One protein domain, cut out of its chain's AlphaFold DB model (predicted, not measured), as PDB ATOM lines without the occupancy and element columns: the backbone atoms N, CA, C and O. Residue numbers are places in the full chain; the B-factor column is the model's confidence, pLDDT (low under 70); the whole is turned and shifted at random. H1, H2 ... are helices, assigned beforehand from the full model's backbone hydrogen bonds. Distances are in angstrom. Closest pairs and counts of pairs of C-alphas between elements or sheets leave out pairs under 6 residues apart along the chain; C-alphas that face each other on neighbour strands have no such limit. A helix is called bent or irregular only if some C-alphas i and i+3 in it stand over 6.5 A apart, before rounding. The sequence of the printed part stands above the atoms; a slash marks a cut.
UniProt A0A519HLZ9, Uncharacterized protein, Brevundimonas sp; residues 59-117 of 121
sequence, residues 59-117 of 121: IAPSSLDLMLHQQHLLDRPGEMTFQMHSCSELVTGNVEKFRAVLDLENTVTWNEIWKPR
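This is residues 59 to 117 of the 121 residues of an uncharacterized protein of Brevundimonas sp (UniProt A0A519HLZ9). Five short helices follow one another round a single loose circuit: H1 and H4 are at opposite ends, H2 and H3 run along one side, and H5 comes back along the other side to meet H1. Contacts between the helices are few, and the link at residues 86 to 93 stands free, of which 86 belongs to H3. The printed part has 59 residues, 34 of them in the five named helices, H1 to H5 in chain order, with no named strand; the class is all helix. The whole is compact, with a radius of gyration of the C-alphas of 11.3 A, and spans 28 by 23 by 19 A.

H1, residues 61 to 69, is close to but not clearly touching H2, residues 71 to 75; the closest C-alphas, of Leu 66 and Leu 73, are 7.7 A apart. H2 is close to but not clearly touching H3, residues 82 to 86, with the C-alphas of Leu 74 and Phe 82 closest at 6.5 A. H3 and H4, residues 94 to 101, are only just apart, at 8.5 A. H4 is apart from H5, residues 108 to 114. H5 only just touches H1, with 3 pairs of C-alphas within 8 A, the closest those of Ser 63 and Ile 113 at 5.8 A; they are about perpendicular, at 82 degrees. In H1, H3 and H4 every O i to N i+4 pair is within hydrogen-bond range, against 2 of 3 in H5 and 0 of 1 in H2, where 2 of 2 O i to N i+3 pairs are.

H1 begins at C-alpha 61, (204.822, 228.252, 187.342), and is 11.6 A long; H2 is 7.4 A and H3 5.9 A. H4 is 11.5 A long from C-alpha 94, (220.202, 247.747, 178.576). H5, 9.4 A, ends at C-alpha 114, (214.150, 237.298, 181.693), and is only just irregular: C-alphas 111 and 114 are 6.6 A apart.

The two C-alphas farthest apart, of His 69 and Thr 92, are 30.4 A apart. The printed part has no cut and no long link. Mean pLDDT of the printed part is 75.2, with residues 59 to 63, 68, 87, 90, 92 and 116 to 117 under 70.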
ATOM      1  N   ILE A  59     202.260 234.657 186.121       68.69
ATOM      2  CA  ILE A  59     203.522 233.973 186.381       68.69
ATOM      3  C   ILE A  59     203.455 232.598 185.747       68.69
ATOM      4  O   ILE A  59     202.561 231.810 186.055       68.69
ATOM      5  N   ALA A  60     204.430 232.290 184.891       67.00
ATOM      6  CA  ALA A  60     204.674 230.908 184.519       67.00
ATOM      7  C   ALA A  60     205.110 230.141 185.784       67.00
ATOM      8  O   ALA A  60     206.034 230.595 186.462       67.00
ATOM      9  N   PRO A  61     204.493 228.995 186.123       67.12
ATOM     10  CA  PRO A  61     204.822 228.252 187.342       67.12
ATOM     11  C   PRO A  61     206.320 227.951 187.512       67.12
ATOM     12  O   PRO A  61     206.823 227.989 188.631       67.12
ATOM     13  N   SER A  62     207.045 227.729 186.410       64.38
ATOM     14  CA  SER A  62     208.503 227.549 186.400       64.38
ATOM     15  C   SER A  62     209.262 228.785 186.887       64.38
ATOM     16  O   SER A  62     210.196 228.666 187.676       64.38
ATOM     17  N   SER A  63     208.840 229.982 186.477       67.94
ATOM     18  CA  SER A  63     209.416 231.237 186.959       67.94
ATOM     19  C   SER A  63     209.107 231.452 188.444       67.94
ATOM     20  O   SER A  63     209.971 231.938 189.165       67.94
ATOM     21  N   LEU A  64     207.924 231.047 188.933       71.56
ATOM     22  CA  LEU A  64     207.596 231.122 190.365       71.56
ATOM     23  C   LEU A  64     208.498 230.210 191.200       71.56
ATOM     24  O   LEU A  64     209.063 230.656 192.193       71.56
ATOM     25  N   ASP A  65     208.633 228.947 190.790       73.25
ATOM     26  CA  ASP A  65     209.452 227.959 191.494       73.25
ATOM     27  C   ASP A  65     210.916 228.400 191.548       73.25
ATOM     28  O   ASP A  65     211.553 228.393 192.604       73.25
ATOM     29  N   LEU A  66     211.433 228.908 190.430       71.50
ATOM     30  CA  LEU A  66     212.789 229.420 190.392       71.50
ATOM     31  C   LEU A  66     212.961 230.666 191.273       71.50
ATOM     32  O   LEU A  66     213.929 230.750 192.031       71.50
ATOM     33  N   MET A  67     212.010 231.603 191.245       72.25
ATOM     34  CA  MET A  67     212.076 232.823 192.054       72.25
ATOM     35  C   MET A  67     211.843 232.589 193.550       72.25
ATOM     36  O   MET A  67     212.357 233.369 194.345       72.25
ATOM     37  N   LEU A  68     211.111 231.552 193.963       69.56
ATOM     38  CA  LEU A  68     210.815 231.293 195.380       69.56
ATOM     39  C   LEU A  68     211.695 230.210 196.010       69.56
ATOM     40  O   LEU A  68     212.002 230.286 197.200       69.56
ATOM     41  N   HIS A  69     212.113 229.209 195.236       71.56
ATOM     42  CA  HIS A  69     212.757 228.005 195.767       71.56
ATOM     43  C   HIS A  69     214.144 227.748 195.177       71.56
ATOM     44  O   HIS A  69     214.979 227.125 195.836       71.56
ATOM     45  N   GLN A  70     214.436 228.266 193.981       74.94
ATOM     46  CA  GLN A  70     215.687 227.971 193.277       74.94
ATOM     47  C   GLN A  70     216.527 229.216 192.958       74.94
ATOM     48  O   GLN A  70     217.330 229.192 192.032       74.94
ATOM     49  N   GLN A  71     216.421 230.284 193.761       75.69
ATOM     50  CA  GLN A  71     217.165 231.536 193.533       75.69
ATOM     51  C   GLN A  71     218.683 231.343 193.430       75.69
ATOM     52  O   GLN A  71     219.336 232.081 192.711       75.69
ATOM     53  N   HIS A  72     219.251 230.331 194.091       76.69
ATOM     54  CA  HIS A  72     220.677 230.005 193.977       76.69
ATOM     55  C   HIS A  72     221.105 229.646 192.540       76.69
ATOM     56  O   HIS A  72     222.285 229.740 192.209       76.69
ATOM     57  N   LEU A  73     220.168 229.245 191.671       74.06
ATOM     58  CA  LEU A  73     220.431 229.024 190.250       74.06
ATOM     59  C   LEU A  73     220.648 230.336 189.482       74.06
ATOM     60  O   LEU A  73     221.306 230.309 188.446       74.06
ATOM     61  N   LEU A  74     220.162 231.470 190.005       74.44
ATOM     62  CA  LEU A  74     220.438 232.810 189.472       74.44
ATOM     63  C   LEU A  74     221.882 233.260 189.722       74.44
ATOM     64  O   LEU A  74     222.337 234.201 189.083       74.44
ATOM     65  N   ASP A  75     222.600 232.595 190.632       76.44
ATOM     66  CA  ASP A  75     223.971 232.941 191.024       76.44
ATOM     67  C   ASP A  75     225.025 232.041 190.346       76.44
ATOM     68  O   ASP A  75     226.198 232.038 190.729       76.44
ATOM     69  N   ARG A  76     224.632 231.226 189.355       79.75
ATOM     70  CA  ARG A  76     225.567 230.320 188.670       79.75
ATOM     71  C   ARG A  76     226.562 231.109 187.806       79.75
ATOM     72  O   ARG A  76     226.180 232.088 187.163       79.75
ATOM     73  N   PRO A  77     227.833 230.671 187.726       80.62
ATOM     74  CA  PRO A  77     228.807 231.292 186.836       80.62
ATOM     75  C   PRO A  77     228.319 231.288 185.382       80.62
ATOM     76  O   PRO A  77     227.916 230.244 184.874       80.62
ATOM     77  N   GLY A  78     228.381 232.446 184.724       81.31
ATOM     78  CA  GLY A  78     227.961 232.608 183.328       81.31
ATOM     79  C   GLY A  78     226.464 232.868 183.118       81.31
ATOM     80  O   GLY A  78     226.065 233.091 181.982       81.31
ATOM     81  N   GLU A  79     225.647 232.884 184.174       83.00
ATOM     82  CA  GLU A  79     224.230 233.264 184.094       83.00
ATOM     83  C   GLU A  79     224.025 234.773 184.301       83.00
ATOM     84  O   GLU A  79     224.839 235.461 184.927       83.00
ATOM     85  N   MET A  80     222.892 235.293 183.815       79.19
ATOM     86  CA  MET A  80     222.468 236.651 184.146       79.19
ATOM     87  C   MET A  80     221.883 236.676 185.560       79.19
ATOM     88  O   MET A  80     220.767 236.207 185.805       79.19
ATOM     89  N   THR A  81     222.635 237.257 186.495       78.31
ATOM     90  CA  THR A  81     222.195 237.345 187.891       78.31
ATOM     91  C   THR A  81     221.066 238.356 188.063       78.31
ATOM     92  O   THR A  81     220.931 239.328 187.311       78.31
ATOM     93  N   PHE A  82     220.268 238.177 189.117       74.94
ATOM     94  CA  PHE A  82     219.236 239.152 189.469       74.94
ATOM     95  C   PHE A  82     219.828 240.542 189.738       74.94
ATOM     96  O   PHE A  82     219.239 241.545 189.345       74.94
ATOM     97  N   GLN A  83     221.003 240.619 190.369       75.56
ATOM     98  CA  GLN A  83     221.664 241.893 190.650       75.56
ATOM     99  C   GLN A  83     222.119 242.590 189.363       75.56
ATOM    100  O   GLN A  83     221.951 243.802 189.241       75.56
ATOM    101  N   MET A  84     222.637 241.836 188.386       76.25
ATOM    102  CA  MET A  84     222.967 242.382 187.067       76.25
ATOM    103  C   MET A  84     221.732 242.976 186.396       76.25
ATOM    104  O   MET A  84     221.806 244.088 185.893       76.25
ATOM    105  N   HIS A  85     220.589 242.290 186.438       74.81
ATOM    106  CA  HIS A  85     219.349 242.795 185.853       74.81
ATOM    107  C   HIS A  85     218.792 244.010 186.621       74.81
ATOM    108  O   HIS A  85     218.641 245.099 186.067       74.81
ATOM    109  N   SER A  86     218.514 243.840 187.914       70.19
ATOM    110  CA  SER A  86     217.677 244.746 188.713       70.19
ATOM    111  C   SER A  86     218.434 245.898 189.376       70.19
ATOM    112  O   SER A  86     217.809 246.866 189.801       70.19
ATOM    113  N   CYS A  87     219.763 245.810 189.480       69.56
ATOM    114  CA  CYS A  87     220.614 246.886 189.999       69.56
ATOM    115  C   CYS A  87     221.464 247.540 188.903       69.56
ATOM    116  O   CYS A  87     222.419 248.256 189.206       69.56
ATOM    117  N   SER A  88     221.136 247.287 187.635       70.31
ATOM    118  CA  SER A  88     221.743 248.001 186.521       70.31
ATOM    119  C   SER A  88     221.216 249.430 186.406       70.31
ATOM    120  O   SER A  88     220.173 249.790 186.949       70.31
ATOM    121  N   GLU A  89     221.967 250.260 185.689       73.81
ATOM    122  CA  GLU A  89     221.538 251.612 185.353       73.81
ATOM    123  C   GLU A  89     220.196 251.584 184.599       73.81
ATOM    124  O   GLU A  89     220.003 250.777 183.687       73.81
ATOM    125  N   LEU A  90     219.272 252.478 184.962       66.44
ATOM    126  CA  LEU A  90     217.953 252.567 184.339       66.44
ATOM    127  C   LEU A  90     218.059 253.230 182.954       66.44
ATOM    128  O   LEU A  90     217.839 254.431 182.807       66.44
ATOM    129  N   VAL A  91     218.404 252.444 181.934       72.44
ATOM    130  CA  VAL A  91     218.540 252.901 180.542       72.44
ATOM    131  C   VAL A  91     217.721 252.049 179.575       72.44
ATOM    132  O   VAL A  91     217.658 250.822 179.684       72.44
ATOM    133  N   THR A  92     217.118 252.693 178.577       69.25
ATOM    134  CA  THR A  92     216.459 251.995 177.466       69.25
ATOM    135  C   THR A  92     217.489 251.184 176.676       69.25
ATOM    136  O   THR A  92     218.535 251.709 176.302       69.25
ATOM    137  N   GLY A  93     217.197 249.907 176.404       70.81
ATOM    138  CA  GLY A  93     218.078 249.033 175.615       70.81
ATOM    139  C   GLY A  93     219.212 248.363 176.400       70.81
ATOM    140  O   GLY A  93     220.142 247.840 175.793       70.81
ATOM    141  N   ASN A  94     219.145 248.330 177.737       74.81
ATOM    142  CA  ASN A  94     220.202 247.747 178.576       74.81
ATOM    143  C   ASN A  94     220.505 246.263 178.280       74.81
ATOM    144  O   ASN A  94     221.618 245.800 178.511       74.81
ATOM    145  N   VAL A  95     219.538 245.540 177.704       77.94
ATOM    146  CA  VAL A  95     219.699 244.161 177.211       77.94
ATOM    147  C   VAL A  95     220.905 244.007 176.282       77.94
ATOM    148  O   VAL A  95     221.628 243.020 176.394       77.94
ATOM    149  N   GLU A  96     221.174 244.980 175.407       81.69
ATOM    150  CA  GLU A  96     222.297 244.873 174.464       81.69
ATOM    151  C   GLU A  96     223.654 244.921 175.175       81.69
ATOM    152  O   GLU A  96     224.605 244.272 174.743       81.69
ATOM    153  N   LYS A  97     223.745 245.621 176.316       79.00
ATOM    154  CA  LYS A  97     224.960 245.600 177.142       79.00
ATOM    155  C   LYS A  97     225.187 244.215 177.736       79.00
ATOM    156  O   LYS A  97     226.321 243.751 177.773       79.00
ATOM    157  N   PHE A  98     224.122 243.544 178.172       79.00
ATOM    158  CA  PHE A  98     224.235 242.189 178.702       79.00
ATOM    159  C   PHE A  98     224.609 241.183 177.614       79.00
ATOM    160  O   PHE A  98     225.502 240.386 177.861       79.00
ATOM    161  N   ARG A  99     224.048 241.272 176.399       83.25
ATOM    162  CA  ARG A  99     224.469 240.426 175.260       83.25
ATOM    163  C   ARG A  99     225.945 240.579 174.895       83.25
ATOM    164  O   ARG A  99     226.574 239.635 174.439       83.25
ATOM    165  N   ALA A 100     226.505 241.775 175.068       80.56
ATOM    166  CA  ALA A 100     227.915 242.023 174.774       80.56
ATOM    167  C   ALA A 100     228.872 241.397 175.808       80.56
ATOM    168  O   ALA A 100     230.054 241.223 175.517       80.56
ATOM    169  N   VAL A 101     228.382 241.096 177.015       79.81
ATOM    170  CA  VAL A 101     229.192 240.612 178.150       79.81
ATOM    171  C   VAL A 101     228.877 239.154 178.501       79.81
ATOM    172  O   VAL A 101     229.732 238.452 179.036       79.81
ATOM    173  N   LEU A 102     227.667 238.693 178.194       80.44
ATOM    174  CA  LEU A 102     227.146 237.361 178.472       80.44
ATOM    175  C   LEU A 102     226.593 236.749 177.185       80.44
ATOM    176  O   LEU A 102     225.937 237.427 176.399       80.44
ATOM    177  N   ASP A 103     226.773 235.441 177.031       85.38
ATOM    178  CA  ASP A 103     226.140 234.647 175.973       85.38
ATOM    179  C   ASP A 103     224.674 234.344 176.337       85.38
ATOM    180  O   ASP A 103     224.292 233.200 176.594       85.38
ATOM    181  N   LEU A 104     223.874 235.410 176.476       82.62
ATOM    182  CA  LEU A 104     222.539 235.388 177.080       82.62
ATOM    183  C   LEU A 104     221.635 234.319 176.476       82.62
ATOM    184  O   LEU A 104     220.954 233.606 177.210       82.62
ATOM    185  N   GLU A 105     221.643 234.181 175.155       85.12
ATOM    186  CA  GLU A 105     220.835 233.223 174.411       85.12
ATOM    187  C   GLU A 105     221.084 231.764 174.824       85.12
ATOM    188  O   GLU A 105     220.184 230.940 174.659       85.12
ATOM    189  N   ASN A 106     222.235 231.455 175.427       84.12
ATOM    190  CA  ASN A 106     222.577 230.128 175.942       84.12
ATOM    191  C   ASN A 106     222.416 229.989 177.467       84.12
ATOM    192  O   ASN A 106     222.628 228.906 178.013       84.12
ATOM    193  N   THR A 107     222.007 231.051 178.163       80.00
ATOM    194  CA  THR A 107     221.782 231.021 179.616       80.00
ATOM    195  C   THR A 107     220.376 230.522 179.954       80.00
ATOM    196  O   THR A 107     219.398 230.810 179.249       80.00
ATOM    197  N   VAL A 108     220.246 229.768 181.049       79.56
ATOM    198  CA  VAL A 108     218.939 229.267 181.511       79.56
ATOM    199  C   VAL A 108     218.087 230.434 182.001       79.56
ATOM    200  O   VAL A 108     216.901 230.533 181.690       79.56
ATOM    201  N   THR A 109     218.709 231.355 182.734       79.69
ATOM    202  CA  THR A 109     218.030 232.502 183.337       79.69
ATOM    203  C   THR A 109     217.436 233.446 182.294       79.69
ATOM    204  O   THR A 109     216.303 233.907 182.451       79.69
ATOM    205  N   TRP A 110     218.139 233.696 181.189       80.50
ATOM    206  CA  TRP A 110     217.587 234.468 180.079       80.50
ATOM    207  C   TRP A 110     216.398 233.770 179.432       80.50
ATOM    208  O   TRP A 110     215.366 234.400 179.244       80.50
ATOM    209  N   ASN A 111     216.508 232.479 179.113       79.12
ATOM    210  CA  ASN A 111     215.478 231.776 178.349       79.12
ATOM    211  C   ASN A 111     214.194 231.494 179.142       79.12
ATOM    212  O   ASN A 111     213.110 231.550 178.559       79.12
ATOM    213  N   GLU A 112     214.307 231.245 180.446       73.94
ATOM    214  CA  GLU A 112     213.184 230.814 181.291       73.94
ATOM    215  C   GLU A 112     212.565 231.942 182.136       73.94
ATOM    216  O   GLU A 112     211.429 231.819 182.601       73.94
ATOM    217  N   ILE A 113     213.290 233.047 182.357       74.75
ATOM    218  CA  ILE A 113     212.887 234.088 183.319       74.75
ATOM    219  C   ILE A 113     212.841 235.461 182.661       74.75
ATOM    220  O   ILE A 113     211.803 236.120 182.670       74.75
ATOM    221  N   TRP A 114     213.966 235.901 182.094       74.75
ATOM    222  CA  TRP A 114     214.150 237.298 181.693       74.75
ATOM    223  C   TRP A 114     213.846 237.576 180.227       74.75
ATOM    224  O   TRP A 114     213.879 238.735 179.816       74.75
ATOM    225  N   LYS A 115     213.555 236.533 179.441       71.00
ATOM    226  CA  LYS A 115     213.334 236.627 178.001       71.00
ATOM    227  C   LYS A 115     212.335 237.745 177.699       71.00
ATOM    228  O   LYS A 115     211.160 237.613 178.061       71.00
ATOM    229  N   PRO A 116     212.762 238.819 177.011       63.72
ATOM    230  CA  PRO A 116     211.869 239.896 176.641       63.72
ATOM    231  C   PRO A 116     210.741 239.320 175.798       63.72
ATOM    232  O   PRO A 116     210.966 238.724 174.740       63.72
ATOM    233  N   ARG A 117     209.512 239.476 176.279       60.16
ATOM    234  CA  ARG A 117     208.331 239.257 175.450       60.16
ATOM    235  C   ARG A 117     208.137 240.511 174.609       60.16
ATOM    236  O   ARG A 117     208.527 241.601 175.029       60.16
TER     237      ARG A 117